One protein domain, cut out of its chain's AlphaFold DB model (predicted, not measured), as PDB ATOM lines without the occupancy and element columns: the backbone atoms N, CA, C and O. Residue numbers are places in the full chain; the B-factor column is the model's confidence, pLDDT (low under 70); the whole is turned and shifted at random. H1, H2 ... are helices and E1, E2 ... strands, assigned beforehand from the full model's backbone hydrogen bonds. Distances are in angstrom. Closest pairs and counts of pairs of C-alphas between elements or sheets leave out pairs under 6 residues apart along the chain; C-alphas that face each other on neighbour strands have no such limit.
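What this domain is: This is residues 7 to 121 of the 181 residues of an uncharacterized protein of Nadsonia fulvescens var. elongata DSM 6958 (UniProt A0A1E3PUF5). Four helices, H2, H3, H4 and H6, form a loose-sided bundle, with H1 crossing it near one end beside H2 and H4. A small two-stranded hairpin, E1 and E2, lies at the opposite end, by the starts of H3 and H6; short H5 sits at the side, near the end of H2. The printed part has 115 residues, with six named helices and two named strands in the order H1 H2 E1 E2 H3 H4 H5 H6; the sheet, E1 - E2, is antiparallel. The class is mostly helix, and the whole is compact, with a radius of gyration of the C-alphas of 14.1 A, but elongated in outline, spanning 47 by 27 by 19 A.

How they stand to each other: Strands E1, residues 55 to 58, and E2, residues 63 to 66, form an antiparallel hairpin at 150 degrees, with N 56 and O 65 at 2.8 A and N 65 and O 56 at 2.9 A, within hydrogen-bond range. The closest C-alphas of E1 and H3, residues 67 to 81, are those of Arg 55 and Val 67, 5.5 A apart; those of E1 and H6, residues 109 to 120, are Ile 56 and Asp 110, also 5.5 A. H3 and H6 touch, closest at C-alphas 74 and 117, 5.8 A, the same way at a shallow tilt of 10 degrees. H2, residues 31 to 49, touches H3 with its residues 35 to 43 alone, closest at C-alphas 39 and 75, 5.2 A, opposite ways at a shallow tilt of 16 degrees. H4, residues 90 to 98, touches H6, closest at C-alphas 93 and 116, 6.4 A, opposite ways at a shallow tilt of 23 degrees. H2 and H4 only just touch, with 3 pairs of C-alphas within 8 A, closest Val 45 and Leu 97, 6.7 A. H1, residues 7 to 19, touches H4, closest at C-alphas 17 and 91, 4.7 A, opposite ways at a steep tilt of 48 degrees. H1 and H2 only just touch, with 3 pairs within 8 A, closest Leu 9 and Thr 37, 7.4 A, about perpendicular at 81 degrees. H5, residues 100 to 103, only just touches H2, with 3 such pairs, closest Ser 49 and Asn 101, 6.9 A. The helix packing is part aligned, part crossed. Every O i to N i+4 pair is within hydrogen-bond range in H1, H3, H4 and H6, and 14 of 15 are in H2; H5 is too short for such a pair.

Where its parts are: H1 begins at C-alpha 7, (150.883, 16.774, 154.017), and measures 18.5 A. H2, the longest helix, measures 25.0 A, with a kink of 29 degrees near residue 40. H3 measures 21.2 A, H4 12.1 A and H6 16.6 A; H6 ends at C-alpha 120, (132.994, 20.193, 139.229).

The domain as a whole: The two C-alphas farthest apart, those of Ser 26 and Asp 62, are 48.4 A apart. The printed part has no cut. The link from H1 to H2, 11 residues, is long. The mean pLDDT of the printed part is 90.5; residues 24, 26 and 27 are under 70.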
ATOM      1  N   SER A   7     150.844  18.152 153.513       90.81
ATOM      2  CA  SER A   7     150.883  16.774 154.017       90.81
ATOM      3  C   SER A   7     149.535  16.333 154.586       90.81
ATOM      4  O   SER A   7     149.069  15.235 154.288       90.81
ATOM      5  N   GLN A   8     148.881  17.202 155.356       91.25
ATOM      6  CA  GLN A   8     147.563  16.942 155.919       91.25
ATOM      7  C   GLN A   8     146.501  16.885 154.818       91.25
ATOM      8  O   GLN A   8     145.674  15.973 154.823       91.25
ATOM      9  N   LEU A   9     146.559  17.798 153.839       92.44
ATOM     10  CA  LEU A   9     145.667  17.759 152.680       92.44
ATOM     11  C   LEU A   9     145.803  16.430 151.924       92.44
ATOM     12  O   LEU A   9     144.797  15.786 151.641       92.44
ATOM     13  N   LYS A  10     147.029  15.980 151.637       93.06
ATOM     14  CA  LYS A  10     147.276  14.711 150.936       93.06
ATOM     15  C   LYS A  10     146.700  13.512 151.685       93.06
ATOM     16  O   LYS A  10     146.115  12.637 151.052       93.06
ATOM     17  N   GLU A  11     146.811  13.461 153.010       93.31
ATOM     18  CA  GLU A  11     146.206  12.380 153.802       93.31
ATOM     19  C   GLU A  11     144.669  12.410 153.769       93.31
ATOM     20  O   GLU A  11     144.022  11.361 153.645       93.31
ATOM     21  N   ILE A  12     144.070  13.604 153.793       92.81
ATOM     22  CA  ILE A  12     142.623  13.780 153.619       92.81
ATOM     23  C   ILE A  12     142.196  13.294 152.229       92.81
ATOM     24  O   ILE A  12     141.320  12.435 152.127       92.81
ATOM     25  N   LEU A  13     142.854  13.767 151.168       94.12
ATOM     26  CA  LEU A  13     142.561  13.363 149.793       94.12
ATOM     27  C   LEU A  13     142.723  11.849 149.608       94.12
ATOM     28  O   LEU A  13     141.884  11.229 148.963       94.12
ATOM     29  N   LYS A  14     143.743  11.214 150.208       94.06
ATOM     30  CA  LYS A  14     143.928   9.749 150.139       94.06
ATOM     31  C   LYS A  14     142.772   9.002 150.789       94.06
ATOM     32  O   LYS A  14     142.342   7.963 150.289       94.06
ATOM     33  N   THR A  15     142.278   9.517 151.909       92.94
ATOM     34  CA  THR A  15     141.124   8.943 152.604       92.94
ATOM     35  C   THR A  15     139.871   9.053 151.738       92.94
ATOM     36  O   THR A  15     139.154   8.064 151.563       92.94
ATOM     37  N   ILE A  16     139.644  10.223 151.135       92.25
ATOM     38  CA  ILE A  16     138.503  10.468 150.249       92.25
ATOM     39  C   ILE A  16     138.603   9.612 148.981       92.25
ATOM     40  O   ILE A  16     137.619   8.988 148.607       92.25
ATOM     41  N   ALA A  17     139.773   9.504 148.349       92.62
ATOM     42  CA  ALA A  17     139.969   8.685 147.151       92.62
ATOM     43  C   ALA A  17     139.638   7.200 147.404       92.62
ATOM     44  O   ALA A  17     139.029   6.542 146.564       92.62
ATOM     45  N   LYS A  18     139.985   6.677 148.590       90.56
ATOM     46  CA  LYS A  18     139.719   5.279 148.967       90.56
ATOM     47  C   LYS A  18     138.277   5.013 149.381       90.56
ATOM     48  O   LYS A  18     137.755   3.937 149.109       90.56
ATOM     49  N   THR A  19     137.662   5.942 150.108       87.44
ATOM     50  CA  THR A  19     136.375   5.694 150.777       87.44
ATOM     51  C   THR A  19     135.207   6.426 150.126       87.44
ATOM     52  O   THR A  19     134.069   5.999 150.279       87.44
ATOM     53  N   GLY A  20     135.464   7.535 149.438       82.38
ATOM     54  CA  GLY A  20     134.458   8.499 148.992       82.38
ATOM     55  C   GLY A  20     133.858   9.348 150.118       82.38
ATOM     56  O   GLY A  20     132.916  10.092 149.860       82.38
ATOM     57  N   HIS A  21     134.369   9.247 151.351       80.19
ATOM     58  CA  HIS A  21     133.816   9.938 152.516       80.19
ATOM     59  C   HIS A  21     134.717  11.086 152.954       80.19
ATOM     60  O   HIS A  21     135.942  10.940 153.039       80.19
ATOM     61  N   LEU A  22     134.093  12.219 153.284       80.69
ATOM     62  CA  LEU A  22     134.786  13.261 154.021       80.69
ATOM     63  C   LEU A  22     135.093  12.766 155.433       80.69
ATOM     64  O   LEU A  22     134.235  12.146 156.069       80.69
ATOM     65  N   PRO A  23     136.282  13.076 155.959       75.56
ATOM     66  CA  PRO A  23     136.567  12.792 157.348       75.56
ATOM     67  C   PRO A  23     135.599  13.564 158.262       75.56
ATOM     68  O   PRO A  23     135.549  14.786 158.201       75.56
ATOM     69  N   THR A  24     134.820  12.854 159.079       68.50
ATOM     70  CA  THR A  24     133.739  13.441 159.903       68.50
ATOM     71  C   THR A  24     134.112  13.582 161.385       68.50
ATOM     72  O   THR A  24     133.283  13.975 162.199       68.50
ATOM     73  N   ASP A  25     135.349  13.244 161.755       71.12
ATOM     74  CA  ASP A  25     135.799  13.305 163.147       71.12
ATOM     75  C   ASP A  25     135.936  14.755 163.622       71.12
ATOM     76  O   ASP A  25     136.426  15.613 162.889       71.12
ATOM     77  N   SER A  26     135.588  15.007 164.884       61.78
ATOM     78  CA  SER A  26     135.608  16.327 165.532       61.78
ATOM     79  C   SER A  26     136.975  17.030 165.518       61.78
ATOM     80  O   SER A  26     137.052  18.228 165.760       61.78
ATOM     81  N   GLU A  27     138.054  16.285 165.273       64.88
ATOM     82  CA  GLU A  27     139.435  16.781 165.208       64.88
ATOM     83  C   GLU A  27     139.879  17.154 163.782       64.88
ATOM     84  O   GLU A  27     141.026  17.551 163.570       64.88
ATOM     85  N   LYS A  28     139.004  16.994 162.783       70.81
ATOM     86  CA  LYS A  28     139.339  17.184 161.369       70.81
ATOM     87  C   LYS A  28     138.758  18.492 160.823       70.81
ATOM     88  O   LYS A  28     137.712  18.942 161.290       70.81
ATOM     89  N   PRO A  29     139.453  19.126 159.861       76.75
ATOM     90  CA  PRO A  29     139.091  20.451 159.375       76.75
ATOM     91  C   PRO A  29     137.730  20.448 158.682       76.75
ATOM     92  O   PRO A  29     137.352  19.478 158.019       76.75
ATOM     93  N   LEU A  30     137.010  21.563 158.815       85.25
ATOM     94  CA  LEU A  30     135.734  21.761 158.135       85.25
ATOM     95  C   LEU A  30     135.950  21.870 156.622       85.25
ATOM     96  O   LEU A  30     136.986  22.337 156.152       85.25
ATOM     97  N   TRP A  31     134.935  21.492 155.847       89.38
ATOM     98  CA  TRP A  31     134.996  21.547 154.387       89.38
ATOM     99  C   TRP A  31     135.436  22.912 153.815       89.38
ATOM    100  O   TRP A  31     136.312  22.898 152.952       89.38
ATOM    101  N   PRO A  32     134.970  24.076 154.313       89.00
ATOM    102  CA  PRO A  32     135.451  25.374 153.832       89.00
ATOM    103  C   PRO A  32     136.975  25.566 153.948       89.00
ATOM    104  O   PRO A  32     137.587  26.175 153.079       89.00
ATOM    105  N   GLU A  33     137.619  25.003 154.977       86.81
ATOM    106  CA  GLU A  33     139.085  25.056 155.132       86.81
ATOM    107  C   GLU A  33     139.799  24.155 154.119       86.81
ATOM    108  O   GLU A  33     140.888  24.466 153.619       86.81
ATOM    109  N   ILE A  34     139.166  23.030 153.789       91.06
ATOM    110  CA  ILE A  34     139.655  22.093 152.784       91.06
ATOM    111  C   ILE A  34     139.528  22.713 151.385       91.06
ATOM    112  O   ILE A  34     140.461  22.578 150.601       91.06
ATOM    113  N   VAL A  35     138.434  23.423 151.084       92.19
ATOM    114  CA  VAL A  35     138.183  24.064 149.777       92.19
ATOM    115  C   VAL A  35     139.288  25.042 149.405       92.19
ATOM    116  O   VAL A  35     139.880  24.888 148.337       92.19
ATOM    117  N   ASP A  36     139.615  25.984 150.291       90.88
ATOM    118  CA  ASP A  36     140.674  26.972 150.048       90.88
ATOM    119  C   ASP A  36     142.019  26.279 149.782       90.88
ATOM    120  O   ASP A  36     142.775  26.638 148.875       90.88
ATOM    121  N   THR A  37     142.306  25.227 150.552       93.50
ATOM    122  CA  THR A  37     143.555  24.472 150.413       93.50
ATOM    123  C   THR A  37     143.579  23.662 149.110       93.50
ATOM    124  O   THR A  37     144.602  23.640 148.428       93.50
ATOM    125  N   ILE A  38     142.463  23.037 148.714       95.06
ATOM    126  CA  ILE A  38     142.325  22.344 147.423       95.06
ATOM    127  C   ILE A  38     142.490  23.334 146.271       95.06
ATOM    128  O   ILE A  38     143.197  23.024 145.315       95.06
ATOM    129  N   SER A  39     141.874  24.514 146.365       94.56
ATOM    130  CA  SER A  39     141.970  25.571 145.358       94.56
ATOM    131  C   SER A  39     143.434  25.919 145.082       94.56
ATOM    132  O   SER A  39     143.898  25.805 143.946       94.56
ATOM    133  N   LEU A  40     144.215  26.201 146.130       93.25
ATOM    134  CA  LEU A  40     145.658  26.444 146.013       93.25
ATOM    135  C   LEU A  40     146.426  25.223 145.484       93.25
ATOM    136  O   LEU A  40     147.346  25.354 144.669       93.25
ATOM    137  N   TYR A  41     146.046  24.024 145.924       95.94
ATOM    138  CA  TYR A  41     146.705  22.788 145.522       95.94
ATOM    139  C   TYR A  41     146.473  22.444 144.040       95.94
ATOM    140  O   TYR A  41     147.374  21.896 143.408       95.94
ATOM    141  N   ILE A  42     145.343  22.834 143.434       96.56
ATOM    142  CA  ILE A  42     145.103  22.697 141.983       96.56
ATOM    143  C   ILE A  42     146.182  23.442 141.188       96.56
ATOM    144  O   ILE A  42     146.770  22.865 140.271       96.56
ATOM    145  N   SER A  43     146.481  24.696 141.551       95.00
ATOM    146  CA  SER A  43     147.558  25.463 140.911       95.00
ATOM    147  C   SER A  43     148.906  24.772 141.081       95.00
ATOM    148  O   SER A  43     149.661  24.646 140.120       95.00
ATOM    149  N   HIS A  44     149.197  24.289 142.294       94.44
ATOM    150  CA  HIS A  44     150.434  23.566 142.567       94.44
ATOM    151  C   HIS A  44     150.575  22.331 141.666       94.44
ATOM    152  O   HIS A  44     151.601  22.178 141.010       94.44
ATOM    153  N   VAL A  45     149.545  21.485 141.584       95.62
ATOM    154  CA  VAL A  45     149.554  20.268 140.760       95.62
ATOM    155  C   VAL A  45     149.741  20.597 139.280       95.62
ATOM    156  O   VAL A  45     150.567  19.970 138.616       95.62
ATOM    157  N   ALA A  46     149.029  21.601 138.765       93.69
ATOM    158  CA  ALA A  46     149.146  22.006 137.367       93.69
ATOM    159  C   ALA A  46     150.581  22.422 136.998       93.69
ATOM    160  O   ALA A  46     151.062  22.065 135.925       93.69
ATOM    161  N   LEU A  47     151.264  23.138 137.898       91.50
ATOM    162  CA  LEU A  47     152.615  23.659 137.676       91.50
ATOM    163  C   LEU A  47     153.726  22.630 137.923       91.50
ATOM    164  O   LEU A  47     154.805  22.762 137.350       91.50
ATOM    165  N   THR A  48     153.505  21.635 138.787       93.94
ATOM    166  CA  THR A  48     154.546  20.658 139.158       93.94
ATOM    167  C   THR A  48     154.429  19.322 138.438       93.94
ATOM    168  O   THR A  48     155.437  18.640 138.264       93.94
ATOM    169  N   SER A  49     153.220  18.932 138.025       93.19
ATOM    170  CA  SER A  49     152.943  17.588 137.496       93.19
ATOM    171  C   SER A  49     152.812  17.539 135.974       93.19
ATOM    172  O   SER A  49     152.809  16.454 135.390       93.19
ATOM    173  N   PHE A  50     152.704  18.684 135.299       94.44
ATOM    174  CA  PHE A  50     152.518  18.733 133.851       94.44
ATOM    175  C   PHE A  50     153.593  19.566 133.160       94.44
ATOM    176  O   PHE A  50     154.098  20.556 133.683       94.44
ATOM    177  N   GLU A  51     153.928  19.135 131.953       89.12
ATOM    178  CA  GLU A  51     154.857  19.775 131.033       89.12
ATOM    179  C   GLU A  51     154.047  20.148 129.786       89.12
ATOM    180  O   GLU A  51     153.171  19.393 129.365       89.12
ATOM    181  N   GLY A  52     154.277  21.304 129.168       74.12
ATOM    182  CA  GLY A  52     153.541  21.631 127.949       74.12
ATOM    183  C   GLY A  52     153.380  23.115 127.662       74.12
ATOM    184  O   GLY A  52     153.952  23.957 128.355       74.12
ATOM    185  N   PRO A  53     152.628  23.447 126.600       73.88
ATOM    186  CA  PRO A  53     152.378  24.830 126.230       73.88
ATOM    187  C   PRO A  53     151.578  25.536 127.326       73.88
ATOM    188  O   PRO A  53     150.654  24.958 127.893       73.88
ATOM    189  N   ASN A  54     151.857  26.823 127.557       81.31
ATOM    190  CA  ASN A  54     151.115  27.630 128.535       81.31
ATOM    191  C   ASN A  54     149.697  28.020 128.059       81.31
ATOM    192  O   ASN A  54     149.148  29.052 128.444       81.31
ATOM    193  N   ARG A  55     149.125  27.236 127.139       88.50
ATOM    194  CA  ARG A  55     147.826  27.478 126.516       88.50
ATOM    195  C   ARG A  55     147.053  26.183 126.347       88.50
ATOM    196  O   ARG A  55     147.599  25.181 125.889       88.50
ATOM    197  N   ILE A  56     145.764  26.250 126.651       89.19
ATOM    198  CA  ILE A  56     144.793  25.173 126.496       89.19
ATOM    199  C   ILE A  56     143.837  25.570 125.374       89.19
ATOM    200  O   ILE A  56     143.256  26.656 125.389       89.19
ATOM    201  N   ILE A  57     143.696  24.693 124.382       89.00
ATOM    202  CA  ILE A  57     142.820  24.910 123.227       89.00
ATOM    203  C   ILE A  57     141.470  24.262 123.508       89.00
ATOM    204  O   ILE A  57     141.407  23.099 123.922       89.00
ATOM    205  N   ASP A  58     140.395  25.007 123.261       86.25
ATOM    206  CA  ASP A  58     139.044  24.482 123.205       86.25
ATOM    207  C   ASP A  58     138.611  24.152 121.776       86.25
ATOM    208  O   ASP A  58     138.375  25.067 120.989       86.25
ATOM    209  N   PRO A  59     138.487  22.854 121.431       84.62
ATOM    210  CA  PRO A  59     138.165  22.449 120.070       84.62
ATOM    211  C   PRO A  59     136.712  22.745 119.684       84.62
ATOM    212  O   PRO A  59     136.396  22.706 118.501       84.62
ATOM    213  N   LEU A  60     135.813  22.999 120.645       83.25
ATOM    214  CA  LEU A  60     134.401  23.235 120.350       83.25
ATOM    215  C   LEU A  60     134.146  24.676 119.901       83.25
ATOM    216  O   LEU A  60     133.296  24.913 119.047       83.25
ATOM    217  N   ILE A  61     134.873  25.626 120.490       86.62
ATOM    218  CA  ILE A  61     134.710  27.064 120.232       86.62
ATOM    219  C   ILE A  61     135.906  27.688 119.503       86.62
ATOM    220  O   ILE A  61     135.913  28.898 119.298       86.62
ATOM    221  N   ASP A  62     136.901  26.874 119.136       86.06
ATOM    222  CA  ASP A  62     138.157  27.287 118.491       86.06
ATOM    223  C   ASP A  62     138.847  28.457 119.219       86.06
ATOM    224  O   ASP A  62     139.349  29.411 118.626       86.06
ATOM    225  N   ALA A  63     138.829  28.401 120.554       89.31
ATOM    226  CA  ALA A  63     139.414  29.416 121.422       89.31
ATOM    227  C   ALA A  63     140.634  28.858 122.157       89.31
ATOM    228  O   ALA A  63     140.692  27.675 122.494       89.31
ATOM    229  N   SER A  64     141.604  29.720 122.453       90.75
ATOM    230  CA  SER A  64     142.753  29.376 123.290       90.75
ATOM    231  C   SER A  64     142.739  30.200 124.567       90.75
ATOM    232  O   SER A  64     142.663  31.426 124.489       90.75
ATOM    233  N   PHE A  65     142.900  29.536 125.703       91.19
ATOM    234  CA  PHE A  65     142.998  30.158 127.022       91.19
ATOM    235  C   PHE A  65     144.380  29.905 127.603       91.19
ATOM    236  O   PHE A  65     145.031  28.914 127.256       91.19
ATOM    237  N   SER A  66     144.842  30.783 128.484       93.25
ATOM    238  CA  SER A  66     146.029  30.502 129.279       93.25
ATOM    239  C   SER A  66     145.741  29.392 130.298       93.25
ATOM    240  O   SER A  66     144.585  29.081 130.627       93.25
ATOM    241  N   VAL A  67     146.802  28.751 130.785       91.69
ATOM    242  CA  VAL A  67     146.680  27.753 131.857       91.69
ATOM    243  C   VAL A  67     146.149  28.416 133.124       91.69
ATOM    244  O   VAL A  67     145.265  27.866 133.776       91.69
ATOM    245  N   GLU A  68     146.625  29.619 133.431       92.88
ATOM    246  CA  GLU A  68     146.214  30.402 134.594       92.88
ATOM    247  C   GLU A  68     144.723  30.754 134.538       92.88
ATOM    248  O   GLU A  68     144.009  30.480 135.498       92.88
ATOM    249  N   GLU A  69     144.225  31.249 133.397       94.38
ATOM    250  CA  GLU A  69     142.794  31.535 133.187       94.38
ATOM    251  C   GLU A  69     141.932  30.278 133.380       94.38
ATOM    252  O   GLU A  69     140.839  30.317 133.952       94.38
ATOM    253  N   THR A  70     142.427  29.130 132.907       94.12
ATOM    254  CA  THR A  70     141.720  27.852 133.042       94.12
ATOM    255  C   THR A  70     141.677  27.389 134.496       94.12
ATOM    256  O   THR A  70     140.626  26.947 134.964       94.12
ATOM    257  N   ILE A  71     142.791  27.507 135.222       95.38
ATOM    258  CA  ILE A  71     142.876  27.149 136.640       95.38
ATOM    259  C   ILE A  71     141.991  28.069 137.481       95.38
ATOM    260  O   ILE A  71     141.202  27.560 138.270       95.38
ATOM    261  N   GLU A  72     142.049  29.385 137.271       95.62
ATOM    262  CA  GLU A  72     141.222  30.361 137.994       95.62
ATOM    263  C   GLU A  72     139.731  30.045 137.832       95.62
ATOM    264  O   GLU A  72     138.953  30.055 138.788       95.62
ATOM    265  N   ARG A  73     139.320  29.673 136.620       94.88
ATOM    266  CA  ARG A  73     137.943  29.264 136.343       94.88
ATOM    267  C   ARG A  73     137.543  27.992 137.097       94.88
ATOM    268  O   ARG A  73     136.425  27.924 137.606       94.88
ATOM    269  N   ILE A  74     138.432  27.001 137.187       95.94
ATOM    270  CA  ILE A  74     138.212  25.760 137.950       95.94
ATOM    271  C   ILE A  74     138.127  26.057 139.455       95.94
ATOM    272  O   ILE A  74     137.212  25.571 140.119       95.94
ATOM    273  N   GLN A  75     139.032  26.882 139.981       96.19
ATOM    274  CA  GLN A  75     139.034  27.324 141.379       96.19
ATOM    275  C   GLN A  75     137.727  28.036 141.724       96.19
ATOM    276  O   GLN A  75     137.035  27.651 142.663       96.19
ATOM    277  N   LYS A  76     137.303  28.978 140.877       95.44
ATOM    278  CA  LYS A  76     136.030  29.680 141.036       95.44
ATOM    279  C   LYS A  76     134.832  28.732 141.011       95.44
ATOM    280  O   LYS A  76     133.879  28.955 141.754       95.44
ATOM    281  N   LEU A  77     134.836  27.688 140.177       94.25
ATOM    282  CA  LEU A  77     133.772  26.675 140.188       94.25
ATOM    283  C   LEU A  77     133.710  25.939 141.528       94.25
ATOM    284  O   LEU A  77     132.617  25.778 142.067       94.25
ATOM    285  N   LEU A  78     134.860  25.529 142.066       94.75
ATOM    286  CA  LEU A  78     134.945  24.873 143.369       94.75
ATOM    287  C   LEU A  78     134.452  25.799 144.493       94.75
ATOM    288  O   LEU A  78     133.560  25.424 145.246       94.75
ATOM    289  N   GLU A  79     134.977  27.019 144.562       94.00
ATOM    290  CA  GLU A  79     134.687  27.977 145.632       94.00
ATOM    291  C   GLU A  79     133.253  28.518 145.579       94.00
ATOM    292  O   GLU A  79     132.637  28.726 146.617       94.00
ATOM    293  N   SER A  80     132.690  28.745 144.387       92.69
ATOM    294  CA  SER A  80     131.342  29.323 144.269       92.69
ATOM    295  C   SER A  80     130.217  28.300 144.404       92.69
ATOM    296  O   SER A  80     129.169  28.632 144.952       92.69
ATOM    297  N   LYS A  81     130.399  27.073 143.894       91.62
ATOM    298  CA  LYS A  81     129.348  26.042 143.917       91.62
ATOM    299  C   LYS A  81     129.433  25.121 145.124       91.62
ATOM    300  O   LYS A  81     128.415  24.588 145.550       91.62
ATOM    301  N   PHE A  82     130.635  24.918 145.653       91.19
ATOM    302  CA  PHE A  82     130.915  23.927 146.685       91.19
ATOM    303  C   PHE A  82     131.659  24.558 147.864       91.19
ATOM    304  O   PHE A  82     132.528  23.921 148.444       91.19
ATOM    305  N   SER A  83     131.333  25.797 148.244       90.62
ATOM    306  CA  SER A  83     131.900  26.454 149.434       90.62
ATOM    307  C   SER A  83     131.520  25.743 150.735       90.62
ATOM    308  O   SER A  83     132.347  25.581 151.628       90.62
ATOM    309  N   GLU A  84     130.263  25.309 150.849       87.38
ATOM    310  CA  GLU A  84     129.698  24.783 152.099       87.38
ATOM    311  C   GLU A  84     129.769  23.257 152.206       87.38
ATOM    312  O   GLU A  84     129.874  22.710 153.302       87.38
ATOM    313  N   SER A  85     129.731  22.551 151.074       88.75
ATOM    314  CA  SER A  85     129.774  21.086 151.032       88.75
ATOM    315  C   SER A  85     130.428  20.580 149.745       88.75
ATOM    316  O   SER A  85     130.338  21.253 148.716       88.75
ATOM    317  N   PRO A  86     131.087  19.406 149.770       91.50
ATOM    318  CA  PRO A  86     131.790  18.881 148.607       91.50
ATOM    319  C   PRO A  86     130.831  18.401 147.512       91.50
ATOM    320  O   PRO A  86     129.727  17.927 147.817       91.50
ATOM    321  N   PRO A  87     131.270  18.404 146.242       92.38
ATOM    322  CA  PRO A  87     130.550  17.707 145.185       92.38
ATOM    323  C   PRO A  87     130.555  16.196 145.451       92.38
ATOM    324  O   PRO A  87     131.518  15.657 145.998       92.38
ATOM    325  N   PHE A  88     129.537  15.464 144.991       89.31
ATOM    326  CA  PHE A  88     129.549  13.994 145.108       89.31
ATOM    327  C   PHE A  88     130.711  13.333 144.341       89.31
ATOM    328  O   PHE A  88     131.090  12.197 144.619       89.31
ATOM    329  N   THR A  89     131.310  14.056 143.395       93.94
ATOM    330  CA  THR A  89     132.506  13.667 142.637       93.94
ATOM    331  C   THR A  89     133.816  13.946 143.379       93.94
ATOM    332  O   THR A  89     134.884  13.780 142.792       93.94
ATOM    333  N   ILE A  90     133.787  14.343 144.658       94.00
ATOM    334  CA  ILE A  90     134.998  14.672 145.428       94.00
ATOM    335  C   ILE A  90     136.010  13.522 145.490       94.00
ATOM    336  O   ILE A  90     137.217  13.761 145.511       94.00
ATOM    337  N   GLN A  91     135.540  12.274 145.423       93.94
ATOM    338  CA  GLN A  91     136.402  11.104 145.254       93.94
ATOM    339  C   GLN A  91     137.235  11.198 143.973       93.94
ATOM    340  O   GLN A  91     138.461  11.122 144.026       93.94
ATOM    341  N   ARG A  92     136.578  11.459 142.837       95.44
ATOM    342  CA  ARG A  92     137.247  11.597 141.544       95.44
ATOM    343  C   ARG A  92     138.209  12.780 141.525       95.44
ATOM    344  O   ARG A  92     139.309  12.669 140.996       95.44
ATOM    345  N   ILE A  93     137.811  13.903 142.116       96.38
ATOM    346  CA  ILE A  93     138.681  15.079 142.240       96.38
ATOM    347  C   ILE A  93     139.928  14.722 143.056       96.38
ATOM    348  O   ILE A  93     141.035  15.065 142.658       96.38
ATOM    349  N   SER A  94     139.772  13.972 144.148       96.38
ATOM    350  CA  SER A  94     140.894  13.566 144.999       96.38
ATOM    351  C   SER A  94     141.905  12.690 144.252       96.38
ATOM    352  O   SER A  94     143.104  12.926 144.360       96.38
ATOM    353  N   GLU A  95     141.440  11.735 143.443       95.69
ATOM    354  CA  GLU A  95     142.306  10.919 142.576       95.69
ATOM    355  C   GLU A  95     143.089  11.780 141.575       95.69
ATOM    356  O   GLU A  95     144.296  11.611 141.416       95.69
ATOM    357  N   LEU A  96     142.410  12.737 140.931       96.94
ATOM    358  CA  LEU A  96     143.020  13.646 139.958       96.94
ATOM    359  C   LEU A  96     144.094  14.553 140.572       96.94
ATOM    360  O   LEU A  96     144.986  14.995 139.849       96.94
ATOM    361  N   LEU A  97     143.997  14.859 141.868       96.81
ATOM    362  CA  LEU A  97     144.930  15.730 142.586       96.81
ATOM    363  C   LEU A  97     146.097  14.973 143.234       96.81
ATOM    364  O   LEU A  97     147.171  15.551 143.404       96.81
ATOM    365  N   LEU A  98     145.897  13.715 143.629       95.88
ATOM    366  CA  LEU A  98     146.945  12.903 144.251       95.88
ATOM    367  C   LEU A  98     147.938  12.371 143.226       95.88
ATOM    368  O   LEU A  98     149.139  12.571 143.390       95.88
ATOM    369  N   ASP A  99     147.420  11.739 142.175       92.75
ATOM    370  CA  ASP A  99     148.218  10.993 141.206       92.75
ATOM    371  C   ASP A  99     147.847  11.418 139.769       92.75
ATOM    372  O   ASP A  99     147.415  10.601 138.947       92.75
ATOM    373  N   PRO A 100     147.999  12.715 139.426       94.94
ATOM    374  CA  PRO A 100     147.583  13.262 138.131       94.94
ATOM    375  C   PRO A 100     148.228  12.529 136.948       94.94
ATOM    376  O   PRO A 100     147.587  12.355 135.908       94.94
ATOM    377  N   ASN A 101     149.478  12.077 137.115       95.00
ATOM    378  CA  ASN A 101     150.255  11.446 136.054       95.00
ATOM    379  C   ASN A 101     150.031   9.943 135.871       95.00
ATOM    380  O   ASN A 101     150.421   9.413 134.832       95.00
ATOM    381  N   GLU A 102     149.362   9.281 136.815       93.94
ATOM    382  CA  GLU A 102     148.894   7.900 136.630       93.94
ATOM    383  C   GLU A 102     147.716   7.852 135.645       93.94
ATOM    384  O   GLU A 102     147.529   6.883 134.912       93.94
ATOM    385  N   ILE A 103     146.924   8.930 135.598       92.75
ATOM    386  CA  ILE A 103     145.723   9.034 134.761       92.75
ATOM    387  C   ILE A 103     146.027   9.768 133.448       92.75
ATOM    388  O   ILE A 103     145.566   9.357 132.381       92.75
ATOM    389  N   TYR A 104     146.782  10.869 133.514       95.19
ATOM    390  CA  TYR A 104     147.093  11.719 132.366       95.19
ATOM    391  C   TYR A 104     148.595  11.896 132.202       95.19
ATOM    392  O   TYR A 104     149.283  12.373 133.096       95.19
ATOM    393  N   SER A 105     149.114  11.603 131.012       94.38
ATOM    394  CA  SER A 105     150.524  11.853 130.704       94.38
ATOM    395  C   SER A 105     150.909  13.314 130.961       94.38
ATOM    396  O   SER A 105     150.093  14.220 130.792       94.38
ATOM    397  N   LYS A 106     152.180  13.560 131.296       94.06
ATOM    398  CA  LYS A 106     152.695  14.903 131.615       94.06
ATOM    399  C   LYS A 106     152.388  15.976 130.565       94.06
ATOM    400  O   LYS A 106     152.172  17.119 130.932       94.06
ATOM    401  N   ASN A 107     152.287  15.597 129.290       92.69
ATOM    402  CA  ASN A 107     151.974  16.501 128.176       92.69
ATOM    403  C   ASN A 107     150.464  16.711 127.944       92.69
ATOM    404  O   ASN A 107     150.063  17.145 126.870       92.69
ATOM    405  N   SER A 108     149.605  16.309 128.884       92.88
ATOM    406  CA  SER A 108     148.139  16.308 128.744       92.88
ATOM    407  C   SER A 108     147.441  17.149 129.818       92.88
ATOM    408  O   SER A 108     146.431  16.734 130.393       92.88
ATOM    409  N   LEU A 109     147.979  18.344 130.082       93.88
ATOM    410  CA  LEU A 109     147.400  19.319 131.012       93.88
ATOM    411  C   LEU A 109     145.973  19.737 130.613       93.88
ATOM    412  O   LEU A 109     145.096  19.878 131.462       93.88
ATOM    413  N   ASP A 110     145.720  19.887 129.315       93.06
ATOM    414  CA  ASP A 110     144.405  20.173 128.735       93.06
ATOM    415  C   ASP A 110     143.366  19.098 129.096       93.06
ATOM    416  O   ASP A 110     142.223  19.403 129.433       93.06
ATOM    417  N   LYS A 111     143.759  17.821 129.077       93.25
ATOM    418  CA  LYS A 111     142.862  16.714 129.428       93.25
ATOM    419  C   LYS A 111     142.592  16.664 130.926       93.25
ATOM    420  O   LYS A 111     141.448  16.448 131.323       93.25
ATOM    421  N   TRP A 112     143.620  16.885 131.745       96.19
ATOM    422  CA  TRP A 112     143.485  16.898 133.201       96.19
ATOM    423  C   TRP A 112     142.608  18.060 133.687       96.19
ATOM    424  O   TRP A 112     141.656  17.837 134.437       96.19
ATOM    425  N   THR A 113     142.844  19.277 133.191       94.69
ATOM    426  CA  THR A 113     142.013  20.455 133.511       94.69
ATOM    427  C   THR A 113     140.552  20.244 133.105       94.69
ATOM    428  O   THR A 113     139.651  20.494 133.906       94.69
ATOM    429  N   ARG A 114     140.294  19.682 131.915       93.44
ATOM    430  CA  ARG A 114     138.932  19.311 131.483       93.44
ATOM    431  C   ARG A 114     138.285  18.266 132.386       93.44
ATOM    432  O   ARG A 114     137.079  18.324 132.627       93.44
ATOM    433  N   ALA A 115     139.054  17.293 132.869       95.50
ATOM    434  CA  ALA A 115     138.550  16.266 133.772       95.50
ATOM    435  C   ALA A 115     138.135  16.851 135.130       95.50
ATOM    436  O   ALA A 115     137.075  16.491 135.650       95.50
ATOM    437  N   LEU A 116     138.926  17.785 135.670       96.06
ATOM    438  CA  LEU A 116     138.575  18.528 136.882       96.06
ATOM    439  C   LEU A 116     137.316  19.369 136.683       96.06
ATOM    440  O   LEU A 116     136.372  19.255 137.462       96.06
ATOM    441  N   GLU A 117     137.262  20.155 135.610       94.31
ATOM    442  CA  GLU A 117     136.108  20.996 135.305       94.31
ATOM    443  C   GLU A 117     134.817  20.180 135.177       94.31
ATOM    444  O   GLU A 117     133.785  20.545 135.742       94.31
ATOM    445  N   ARG A 118     134.864  19.041 134.477       93.06
ATOM    446  CA  ARG A 118     133.708  18.143 134.365       93.06
ATOM    447  C   ARG A 118     133.295  17.564 135.707       93.06
ATOM    448  O   ARG A 118     132.101  17.500 135.987       93.06
ATOM    449  N   SER A 119     134.262  17.193 136.540       94.56
ATOM    450  CA  SER A 119     133.984  16.696 137.888       94.56
ATOM    451  C   SER A 119     133.302  17.765 138.750       94.56
ATOM    452  O   SER A 119     132.438  17.424 139.548       94.56
ATOM    453  N   LEU A 120     133.612  19.048 138.542       93.69
ATOM    454  CA  LEU A 120     132.994  20.193 139.229       93.69
ATOM    455  C   LEU A 120     131.734  20.747 138.539       93.69
ATOM    456  O   LEU A 120     131.059  21.622 139.078       93.69
ATOM    457  N   SER A 121     131.393  20.265 137.345       89.69
ATOM    458  CA  SER A 121     130.198  20.713 136.614       89.69
ATOM    459  C   SER A 121     128.913  20.048 137.106       89.69
ATOM    460  O   SER A 121     127.830  20.365 136.615       89.69
TER     461      SER A 121